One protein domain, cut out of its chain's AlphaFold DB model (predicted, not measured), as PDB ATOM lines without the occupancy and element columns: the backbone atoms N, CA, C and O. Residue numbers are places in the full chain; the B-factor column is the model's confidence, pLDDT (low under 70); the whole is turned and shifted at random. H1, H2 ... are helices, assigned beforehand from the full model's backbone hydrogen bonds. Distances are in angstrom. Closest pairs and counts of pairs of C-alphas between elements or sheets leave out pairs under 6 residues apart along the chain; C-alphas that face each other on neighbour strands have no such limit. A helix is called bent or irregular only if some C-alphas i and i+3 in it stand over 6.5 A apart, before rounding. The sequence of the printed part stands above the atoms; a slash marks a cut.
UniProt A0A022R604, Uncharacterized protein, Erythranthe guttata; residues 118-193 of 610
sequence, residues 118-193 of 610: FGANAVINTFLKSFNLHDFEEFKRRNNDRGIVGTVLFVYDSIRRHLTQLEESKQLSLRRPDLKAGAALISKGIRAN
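AT A GLANCE: This is residues 118 to 193 of the 610 residues of an uncharacterized protein of Erythranthe guttata (UniProt A0A022R604). Look first for one long straight helix, H3, which makes the long axis of a rod-like body; the shorter helices H1 and H4 pack slantwise on its sides, and the three centres make a triangle. The short, irregular helix H2 lies near the beginning of H3 and is only loosely joined to this group. The printed part has 76 residues with four named helices, in the order H1, H2, H3, H4, and no named strand, and the class is all helix. The whole is compact, with a radius of gyration of the C-alphas of 12.7 A, and its C-alphas span 40 by 19 by 17 A.

IN THESE COORDINATES: Find C-alpha 118 at (55.988, 88.257, 70.585); from there H1 runs through residues 118 to 130, 18.9 A from first to last C-alpha. H2 follows at residues 133 to 141, 14.0 A long; it is irregular, with C-alphas 134 and 137 7.2 A apart, and its line is a rough one. At C-alpha 146, (52.022, 112.680, 49.377), you reach H3, residues 146 to 168, which runs 32.1 A. Last comes H4, residues 177 to 187, 15.3 A long, ending at C-alpha 187, (53.708, 91.942, 56.615).

HOW THE PARTS SIT: Begin at H3 and H4, which touch with 13 pairs of C-alphas within 8 A. Their closest C-alphas, those of Arg 160 and Ala 181, are 5.5 A apart, and the helices run opposite ways at a steep tilt of 48 degrees. H1 touches H3 along residues 155 to 163 of H3 alone; the closest C-alphas, of Ile 124 and Ile 159, are 6.5 A apart, at a steep tilt of 41 degrees, opposite ways. H1 and H4 only just touch, with 3 pairs of C-alphas within 8 A and residues 121 to 124 of H1 alone; the closest are those of Asn 121 and Ala 184, 7.4 A apart. They run the same way at a steep tilt of 67 degrees, only just short of about perpendicular. The packing is mostly crossed: no touching pair is at a shallow tilt. H2 and H3 are close but not clearly touching, the closest C-alphas being those of Phe 139 and Ile 148 at 7.5 A. H2 and H4 are apart, and H1 and H2 meet only through their link. Every O i to N i+4 pair is within hydrogen-bond range in H1, H3 and H4; in H2 2 of 5 are, beside 4 of 6 O i to N i+3 pairs.

THE WHOLE: The two C-alphas farthest apart, of Asn 143 and Lys 170, are 40.5 A apart. The printed part has no cut. The links H1 to H2 and H2 to H3 are tight, H3 to H4 is short but not tight, and no link is long. The mean pLDDT of the printed part is 81.1, with residues 131 to 144 under 70.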
ATOM      1  N   PHE A 118      57.411  88.262  70.256       74.69
ATOM      2  CA  PHE A 118      55.988  88.257  70.585       74.69
ATOM      3  C   PHE A 118      55.571  89.545  71.309       74.69
ATOM      4  O   PHE A 118      54.616  90.203  70.880       74.69
ATOM      5  N   GLY A 119      56.328  89.961  72.331       80.50
ATOM      6  CA  GLY A 119      56.096  91.216  73.055       80.50
ATOM      7  C   GLY A 119      56.128  92.440  72.135       80.50
ATOM      8  O   GLY A 119      55.204  93.258  72.132       80.50
ATOM      9  N   ALA A 120      57.132  92.525  71.257       81.56
ATOM     10  CA  ALA A 120      57.227  93.595  70.269       81.56
ATOM     11  C   ALA A 120      56.028  93.609  69.303       81.56
ATOM     12  O   ALA A 120      55.477  94.671  69.012       81.56
ATOM     13  N   ASN A 121      55.588  92.447  68.814       84.88
ATOM     14  CA  ASN A 121      54.427  92.360  67.923       84.88
ATOM     15  C   ASN A 121      53.125  92.797  68.622       84.88
ATOM     16  O   ASN A 121      52.301  93.466  67.991       84.88
ATOM     17  N   ALA A 122      52.945  92.476  69.907       85.44
ATOM     18  CA  ALA A 122      51.788  92.905  70.694       85.44
ATOM     19  C   ALA A 122      51.733  94.435  70.859       85.44
ATOM     20  O   ALA A 122      50.689  95.053  70.617       85.44
ATOM     21  N   VAL A 123      52.872  95.057  71.176       84.31
ATOM     22  CA  VAL A 123      53.017  96.520  71.248       84.31
ATOM     23  C   VAL A 123      52.666  97.166  69.908       84.31
ATOM     24  O   VAL A 123      51.843  98.079  69.849       84.31
ATOM     25  N   ILE A 124      53.228  96.647  68.812       84.38
ATOM     26  CA  ILE A 124      52.951  97.146  67.461       84.38
ATOM     27  C   ILE A 124      51.454  97.061  67.154       84.38
ATOM     28  O   ILE A 124      50.869  98.030  66.681       84.38
ATOM     29  N   ASN A 125      50.812  95.925  67.432       84.44
ATOM     30  CA  ASN A 125      49.384  95.743  67.171       84.44
ATOM     31  C   ASN A 125      48.519  96.726  67.970       84.44
ATOM     32  O   ASN A 125      47.542  97.244  67.435       84.44
ATOM     33  N   THR A 126      48.892  97.019  69.214       83.50
ATOM     34  CA  THR A 126      48.206  98.014  70.055       83.50
ATOM     35  C   THR A 126      48.315  99.413  69.451       83.50
ATOM     36  O   THR A 126      47.313 100.108  69.297       83.50
ATOM     37  N   PHE A 127      49.516  99.787  69.006       78.50
ATOM     38  CA  PHE A 127      49.781 101.074  68.366       78.50
ATOM     39  C   PHE A 127      49.047 101.230  67.022       78.50
ATOM     40  O   PHE A 127      48.559 102.301  66.667       78.50
ATOM     41  N   LEU A 128      48.925 100.145  66.256       80.00
ATOM     42  CA  LEU A 128      48.171 100.155  65.002       80.00
ATOM     43  C   LEU A 128      46.663 100.323  65.238       80.00
ATOM     44  O   LEU A 128      45.998 101.013  64.462       80.00
ATOM     45  N   LYS A 129      46.126  99.745  66.320       78.56
ATOM     46  CA  LYS A 129      44.724  99.934  66.719       78.56
ATOM     47  C   LYS A 129      44.430 101.386  67.096       78.56
ATOM     48  O   LYS A 129      43.405 101.901  66.669       78.56
ATOM     49  N   SER A 130      45.331 102.074  67.810       75.44
ATOM     50  CA  SER A 130      45.119 103.482  68.202       75.44
ATOM     51  C   SER A 130      45.043 104.454  67.022       75.44
ATOM     52  O   SER A 130      44.504 105.546  67.153       75.44
ATOM     53  N   PHE A 131      45.563 104.062  65.860       69.81
ATOM     54  CA  PHE A 131      45.452 104.839  64.630       69.81
ATOM     55  C   PHE A 131      44.193 104.517  63.810       69.81
ATOM     56  O   PHE A 131      44.066 105.031  62.700       69.81
ATOM     57  N   ASN A 132      43.287 103.666  64.314       62.19
ATOM     58  CA  ASN A 132      42.100 103.186  63.595       62.19
ATOM     59  C   ASN A 132      42.434 102.657  62.186       62.19
ATOM     60  O   ASN A 132      41.718 102.894  61.220       62.19
ATOM     61  N   LEU A 133      43.541 101.917  62.048       60.81
ATOM     62  CA  LEU A 133      44.077 101.494  60.744       60.81
ATOM     63  C   LEU A 133      43.262 100.401  60.025       60.81
ATOM     64  O   LEU A 133      43.754  99.836  59.048       60.81
ATOM     65  N   HIS A 134      42.027 100.111  60.446       50.34
ATOM     66  CA  HIS A 134      41.124  99.235  59.689       50.34
ATOM     67  C   HIS A 134      40.805  99.807  58.289       50.34
ATOM     68  O   HIS A 134      40.615  99.039  57.348       50.34
ATOM     69  N   ASP A 135      40.904 101.128  58.113       53.50
ATOM     70  CA  ASP A 135      40.627 101.834  56.853       53.50
ATOM     71  C   ASP A 135      41.782 101.802  55.834       53.50
ATOM     72  O   ASP A 135      41.663 102.339  54.727       53.50
ATOM     73  N   PHE A 136      42.928 101.185  56.153       53.28
ATOM     74  CA  PHE A 136      44.095 101.252  55.263       53.28
ATOM     75  C   PHE A 136      43.899 100.497  53.934       53.28
ATOM     76  O   PHE A 136      44.539 100.827  52.942       53.28
ATOM     77  N   GLU A 137      42.993  99.517  53.875       49.97
ATOM     78  CA  GLU A 137      42.574  98.834  52.636       49.97
ATOM     79  C   GLU A 137      41.832  99.778  51.669       49.97
ATOM     80  O   GLU A 137      42.011  99.719  50.451       49.97
ATOM     81  N   GLU A 138      41.030 100.702  52.198       52.03
ATOM     82  CA  GLU A 138      40.407 101.784  51.429       52.03
ATOM     83  C   GLU A 138      41.420 102.897  51.108       52.03
ATOM     84  O   GLU A 138      41.398 103.492  50.031       52.03
ATOM     85  N   PHE A 139      42.395 103.107  51.992       51.34
ATOM     86  CA  PHE A 139      43.526 104.014  51.792       51.34
ATOM     87  C   PHE A 139      44.469 103.545  50.668       51.34
ATOM     88  O   PHE A 139      44.906 104.362  49.867       51.34
ATOM     89  N   LYS A 140      44.715 102.231  50.530       49.50
ATOM     90  CA  LYS A 140      45.437 101.611  49.395       49.50
ATOM     91  C   LYS A 140      44.730 101.823  48.051       49.50
ATOM     92  O   LYS A 140      45.405 101.852  47.023       49.50
ATOM     93  N   ARG A 141      43.392 101.934  48.050       52.59
ATOM     94  CA  ARG A 141      42.580 102.218  46.848       52.59
ATOM     95  C   ARG A 141      42.687 103.680  46.403       52.59
ATOM     96  O   ARG A 141      42.430 103.970  45.237       52.59
ATOM     97  N   ARG A 142      43.089 104.598  47.292       55.06
ATOM     98  CA  ARG A 142      43.347 106.007  46.961       55.06
ATOM     99  C   ARG A 142      44.750 106.152  46.355       55.06
ATOM    100  O   ARG A 142      45.703 105.518  46.800       55.06
ATOM    101  N   ASN A 143      44.857 106.969  45.302       57.34
ATOM    102  CA  ASN A 143      46.106 107.276  44.593       57.34
ATOM    103  C   ASN A 143      47.239 107.520  45.597       57.34
ATOM    104  O   ASN A 143      47.055 108.370  46.457       57.34
ATOM    105  N   ASN A 144      48.362 106.787  45.486       66.94
ATOM    106  CA  ASN A 144      49.578 106.860  46.323       66.94
ATOM    107  C   ASN A 144      50.141 108.297  46.429       66.94
ATOM    108  O   ASN A 144      51.185 108.623  45.875       66.94
ATOM    109  N   ASP A 145      49.429 109.196  47.087       79.56
ATOM    110  CA  ASP A 145      49.730 110.613  47.110       79.56
ATOM    111  C   ASP A 145      50.701 110.943  48.251       79.56
ATOM    112  O   ASP A 145      51.116 110.096  49.050       79.56
ATOM    113  N   ARG A 146      51.097 112.214  48.335       86.56
ATOM    114  CA  ARG A 146      52.022 112.680  49.377       86.56
ATOM    115  C   ARG A 146      51.439 112.532  50.787       86.56
ATOM    116  O   ARG A 146      52.199 112.391  51.743       86.56
ATOM    117  N   GLY A 147      50.115 112.563  50.925       83.62
ATOM    118  CA  GLY A 147      49.422 112.340  52.190       83.62
ATOM    119  C   GLY A 147      49.543 110.893  52.652       83.62
ATOM    120  O   GLY A 147      49.854 110.659  53.822       83.62
ATOM    121  N   ILE A 148      49.378 109.931  51.740       84.00
ATOM    122  CA  ILE A 148      49.538 108.504  52.035       84.00
ATOM    123  C   ILE A 148      50.974 108.200  52.450       84.00
ATOM    124  O   ILE A 148      51.194 107.645  53.526       84.00
ATOM    125  N   VAL A 149      51.955 108.624  51.645       90.25
ATOM    126  CA  VAL A 149      53.385 108.440  51.957       90.25
ATOM    127  C   VAL A 149      53.728 109.043  53.322       90.25
ATOM    128  O   VAL A 149      54.370 108.388  54.142       90.25
ATOM    129  N   GLY A 150      53.250 110.262  53.600       89.50
ATOM    130  CA  GLY A 150      53.452 110.920  54.891       89.50
ATOM    131  C   GLY A 150      52.834 110.156  56.064       89.50
ATOM    132  O   GLY A 150      53.472 110.028  57.104       89.50
ATOM    133  N   THR A 151      51.631 109.606  55.889       86.69
ATOM    134  CA  THR A 151      50.935 108.822  56.924       86.69
ATOM    135  C   THR A 151      51.683 107.529  57.234       86.69
ATOM    136  O   THR A 151      51.931 107.226  58.397       86.69
ATOM    137  N   VAL A 152      52.105 106.790  56.203       89.56
ATOM    138  CA  VAL A 152      52.865 105.545  56.383       89.56
ATOM    139  C   VAL A 152      54.185 105.811  57.116       89.56
ATOM    140  O   VAL A 152      54.517 105.093  58.058       89.56
ATOM    141  N   LEU A 153      54.923 106.856  56.724       93.00
ATOM    142  CA  LEU A 153      56.166 107.243  57.399       93.00
ATOM    143  C   LEU A 153      55.929 107.664  58.852       93.00
ATOM    144  O   LEU A 153      56.713 107.295  59.721       93.00
ATOM    145  N   PHE A 154      54.847 108.394  59.127       89.50
ATOM    146  CA  PHE A 154      54.482 108.800  60.482       89.50
ATOM    147  C   PHE A 154      54.167 107.595  61.381       89.50
ATOM    148  O   PHE A 154      54.667 107.519  62.505       89.50
ATOM    149  N   VAL A 155      53.396 106.622  60.882       89.12
ATOM    150  CA  VAL A 155      53.094 105.377  61.610       89.12
ATOM    151  C   VAL A 155      54.371 104.571  61.852       89.12
ATOM    152  O   VAL A 155      54.628 104.155  62.984       89.12
ATOM    153  N   TYR A 156      55.201 104.394  60.818       92.75
ATOM    154  CA  TYR A 156      56.495 103.717  60.934       92.75
ATOM    155  C   TYR A 156      57.383 104.365  61.993       92.75
ATOM    156  O   TYR A 156      57.892 103.673  62.874       92.75
ATOM    157  N   ASP A 157      57.552 105.684  61.929       92.38
ATOM    158  CA  ASP A 157      58.424 106.406  62.844       92.38
ATOM    159  C   ASP A 157      57.898 106.371  64.284       92.38
ATOM    160  O   ASP A 157      58.679 106.184  65.216       92.38
ATOM    161  N   SER A 158      56.581 106.466  64.474       89.25
ATOM    162  CA  SER A 158      55.961 106.381  65.800       89.25
ATOM    163  C   SER A 158      56.187 105.011  66.447       89.25
ATOM    164  O   SER A 158      56.628 104.940  67.595       89.25
ATOM    165  N   ILE A 159      55.979 103.926  65.692       90.56
ATOM    166  CA  ILE A 159      56.253 102.558  66.155       90.56
ATOM    167  C   ILE A 159      57.746 102.382  66.431       90.56
ATOM    168  O   ILE A 159      58.125 101.906  67.497       90.56
ATOM    169  N   ARG A 160      58.606 102.783  65.489       92.88
ATOM    170  CA  ARG A 160      60.062 102.660  65.613       92.88
ATOM    171  C   ARG A 160      60.570 103.365  66.868       92.88
ATOM    172  O   ARG A 160      61.341 102.769  67.609       92.88
ATOM    173  N   ARG A 161      60.147 104.611  67.117       91.44
ATOM    174  CA  ARG A 161      60.551 105.379  68.306       91.44
ATOM    175  C   ARG A 161      60.077 104.722  69.595       91.44
ATOM    176  O   ARG A 161      60.847 104.665  70.546       91.44
ATOM    177  N   HIS A 162      58.858 104.193  69.619       89.25
ATOM    178  CA  HIS A 162      58.362 103.488  70.794       89.25
ATOM    179  C   HIS A 162      59.129 102.179  71.047       89.25
ATOM    180  O   HIS A 162      59.566 101.929  72.164       89.25
ATOM    181  N   LEU A 163      59.420 101.390  70.005       90.94
ATOM    182  CA  LEU A 163      60.279 100.206  70.132       90.94
ATOM    183  C   LEU A 163      61.698 100.563  70.601       90.94
ATOM    184  O   LEU A 163      62.246  99.857  71.439       90.94
ATOM    185  N   THR A 164      62.279 101.667  70.114       90.94
ATOM    186  CA  THR A 164      63.564 102.184  70.619       90.94
ATOM    187  C   THR A 164      63.479 102.524  72.107       90.94
ATOM    188  O   THR A 164      64.393 102.201  72.852       90.94
ATOM    189  N   GLN A 165      62.385 103.131  72.569       89.25
ATOM    190  CA  GLN A 165      62.188 103.448  73.986       89.25
ATOM    191  C   GLN A 165      62.110 102.185  74.865       89.25
ATOM    192  O   GLN A 165      62.684 102.153  75.956       89.25
ATOM    193  N   LEU A 166      61.441 101.134  74.383       89.06
ATOM    194  CA  LEU A 166      61.352  99.839  75.067       89.06
ATOM    195  C   LEU A 166      62.691  99.083  75.071       89.06
ATOM    196  O   LEU A 166      63.069  98.508  76.089       89.06
ATOM    197  N   GLU A 167      63.437  99.131  73.965       89.75
ATOM    198  CA  GLU A 167      64.796  98.579  73.871       89.75
ATOM    199  C   GLU A 167      65.750  99.306  74.830       89.75
ATOM    200  O   GLU A 167      66.437  98.677  75.635       89.75
ATOM    201  N   GLU A 168      65.760 100.642  74.802       88.19
ATOM    202  CA  GLU A 168      66.624 101.467  75.651       88.19
ATOM    203  C   GLU A 168      66.322 101.283  77.146       88.19
ATOM    204  O   GLU A 168      67.237 101.337  77.969       88.19
ATOM    205  N   SER A 169      65.055 101.046  77.504       87.31
ATOM    206  CA  SER A 169      64.626 100.752  78.881       87.31
ATOM    207  C   SER A 169      64.792  99.285  79.284       87.31
ATOM    208  O   SER A 169      64.459  98.933  80.415       87.31
ATOM    209  N   LYS A 170      65.339  98.441  78.396       87.62
ATOM    210  CA  LYS A 170      65.526  96.994  78.592       87.62
ATOM    211  C   LYS A 170      64.224  96.231  78.865       87.62
ATOM    212  O   LYS A 170      64.266  95.154  79.449       87.62
ATOM    213  N   GLN A 171      63.083  96.772  78.438       84.75
ATOM    214  CA  GLN A 171      61.793  96.076  78.496       84.75
ATOM    215  C   GLN A 171      61.627  95.071  77.349       84.75
ATOM    216  O   GLN A 171      60.844  94.140  77.472       84.75
ATOM    217  N   LEU A 172      62.362  95.256  76.248       83.94
ATOM    218  CA  LEU A 172      62.447  94.310  75.135       83.94
ATOM    219  C   LEU A 172      63.905  94.149  74.695       83.94
ATOM    220  O   LEU A 172      64.617  95.145  74.548       83.94
ATOM    221  N   SER A 173      64.344  92.924  74.397       84.75
ATOM    222  CA  SER A 173      65.653  92.683  73.767       84.75
ATOM    223  C   SER A 173      65.545  92.654  72.240       84.75
ATOM    224  O   SER A 173      65.629  91.611  71.587       84.75
ATOM    225  N   LEU A 174      65.356  93.830  71.641       82.88
ATOM    226  CA  LEU A 174      65.335  93.981  70.187       82.88
ATOM    227  C   LEU A 174      66.720  94.347  69.662       82.88
ATOM    228  O   LEU A 174      67.451  95.110  70.272       82.88
ATOM    229  N   ARG A 175      67.080  93.828  68.487       75.56
ATOM    230  CA  ARG A 175      68.194  94.356  67.695       75.56
ATOM    231  C   ARG A 175      67.590  94.958  66.439       75.56
ATOM    232  O   ARG A 175      67.015  94.215  65.650       75.56
ATOM    233  N   ARG A 176      67.760  96.271  66.234       87.25
ATOM    234  CA  ARG A 176      67.248  97.034  65.070       87.25
ATOM    235  C   ARG A 176      65.727  97.281  65.089       87.25
ATOM    236  O   ARG A 176      65.005  96.718  64.258       87.25
ATOM    237  N   PRO A 177      65.234  98.180  65.968       91.06
ATOM    238  CA  PRO A 177      63.832  98.615  65.976       91.06
ATOM    239  C   PRO A 177      63.324  99.092  64.612       91.06
ATOM    240  O   PRO A 177      62.165  98.869  64.272       91.06
ATOM    241  N   ASP A 178      64.202  99.701  63.806       91.50
ATOM    242  CA  ASP A 178      63.921 100.131  62.435       91.50
ATOM    243  C   ASP A 178      63.484  98.965  61.538       91.50
ATOM    244  O   ASP A 178      62.476  99.050  60.836       91.50
ATOM    245  N   LEU A 179      64.198  97.836  61.597       93.00
ATOM    246  CA  LEU A 179      63.858  96.661  60.798       93.00
ATOM    247  C   LEU A 179      62.599  95.969  61.320       93.00
ATOM    248  O   LEU A 179      61.759  95.574  60.513       93.00
ATOM    249  N   LYS A 180      62.444  95.860  62.646       93.44
ATOM    250  CA  LYS A 180      61.277  95.220  63.274       93.44
ATOM    251  C   LYS A 180      59.983  95.977  62.967       93.44
ATOM    252  O   LYS A 180      59.019  95.362  62.513       93.44
ATOM    253  N   ALA A 181      59.981  97.302  63.135       92.94
ATOM    254  CA  ALA A 181      58.840  98.151  62.797       92.94
ATOM    255  C   ALA A 181      58.469  98.023  61.313       92.94
ATOM    256  O   ALA A 181      57.308  97.800  60.973       92.94
ATOM    257  N   GLY A 182      59.459  98.102  60.419       92.75
ATOM    258  CA  GLY A 182      59.204  98.026  58.983       92.75
ATOM    259  C   GLY A 182      58.724  96.658  58.512       92.75
ATOM    260  O   GLY A 182      57.775  96.584  57.736       92.75
ATOM    261  N   ALA A 183      59.308  95.571  59.020       91.62
ATOM    262  CA  ALA A 183      58.851  94.214  58.719       91.62
ATOM    263  C   ALA A 183      57.403  93.985  59.185       91.62
ATOM    264  O   ALA A 183      56.600  93.392  58.461       91.62
ATOM    265  N   ALA A 184      57.037  94.505  60.360       89.94
ATOM    266  CA  ALA A 184      55.676  94.407  60.877       89.94
ATOM    267  C   ALA A 184      54.660  95.207  60.041       89.94
ATOM    268  O   ALA A 184      53.537  94.748  59.846       89.94
ATOM    269  N   LEU A 185      55.039  96.377  59.519       88.75
ATOM    270  CA  LEU A 185      54.181  97.136  58.606       88.75
ATOM    271  C   LEU A 185      54.041  96.442  57.248       88.75
ATOM    272  O   LEU A 185      52.926  96.273  56.761       88.75
ATOM    273  N   ILE A 186      55.149  95.983  56.662       87.69
ATOM    274  CA  ILE A 186      55.152  95.306  55.358       87.69
ATOM    275  C   ILE A 186      54.330  94.011  55.404       87.69
ATOM    276  O   ILE A 186      53.526  93.789  54.502       87.69
ATOM    277  N   SER A 187      54.479  93.190  56.449       87.25
ATOM    278  CA  SER A 187      53.708  91.942  56.615       87.25
ATOM    279  C   SER A 187      52.203  92.180  56.753       87.25
ATOM    280  O   SER A 187      51.412  91.370  56.282       87.25
ATOM    281  N   LYS A 188      51.797  93.323  57.316       84.38
ATOM    282  CA  LYS A 188      50.394  93.763  57.382       84.38
ATOM    283  C   LYS A 188      49.927  94.517  56.132       84.38
ATOM    284  O   LYS A 188      48.819  95.045  56.096       84.38
ATOM    285  N   GLY A 189      50.771  94.622  55.106       81.69
ATOM    286  CA  GLY A 189      50.473  95.356  53.877       81.69
ATOM    287  C   GLY A 189      50.413  96.880  54.047       81.69
ATOM    288  O   GLY A 189      49.910  97.566  53.161       81.69
ATOM    289  N   ILE A 190      50.923  97.428  55.151       82.69
ATOM    290  CA  ILE A 190      50.951  98.867  55.438       82.69
ATOM    291  C   ILE A 190      52.219  99.461  54.811       82.69
ATOM    292  O   ILE A 190      53.222  99.713  55.475       82.69
ATOM    293  N   ARG A 191      52.198  99.635  53.489       86.44
ATOM    294  CA  ARG A 191      53.288 100.257  52.719       86.44
ATOM    295  C   ARG A 191      52.733 101.048  51.537       86.44
ATOM    296  O   ARG A 191      51.742 100.635  50.932       86.44
ATOM    297  N   ALA A 192      53.382 102.153  51.186       87.69
ATOM    298  CA  ALA A 192      53.046 102.911  49.983       87.69
ATOM    299  C   ALA A 192      53.757 102.312  48.761       87.69
ATOM    300  O   ALA A 192      54.821 101.707  48.886       87.69
ATOM    301  N   ASN A 193      53.170 102.484  47.574       87.06
ATOM    302  CA  ASN A 193      53.777 102.085  46.299       87.06
ATOM    303  C   ASN A 193      54.263 100.619  46.279       87.06
ATOM    304  O   ASN A 193      55.392 100.315  45.902       87.06
TER     305      ASN A 193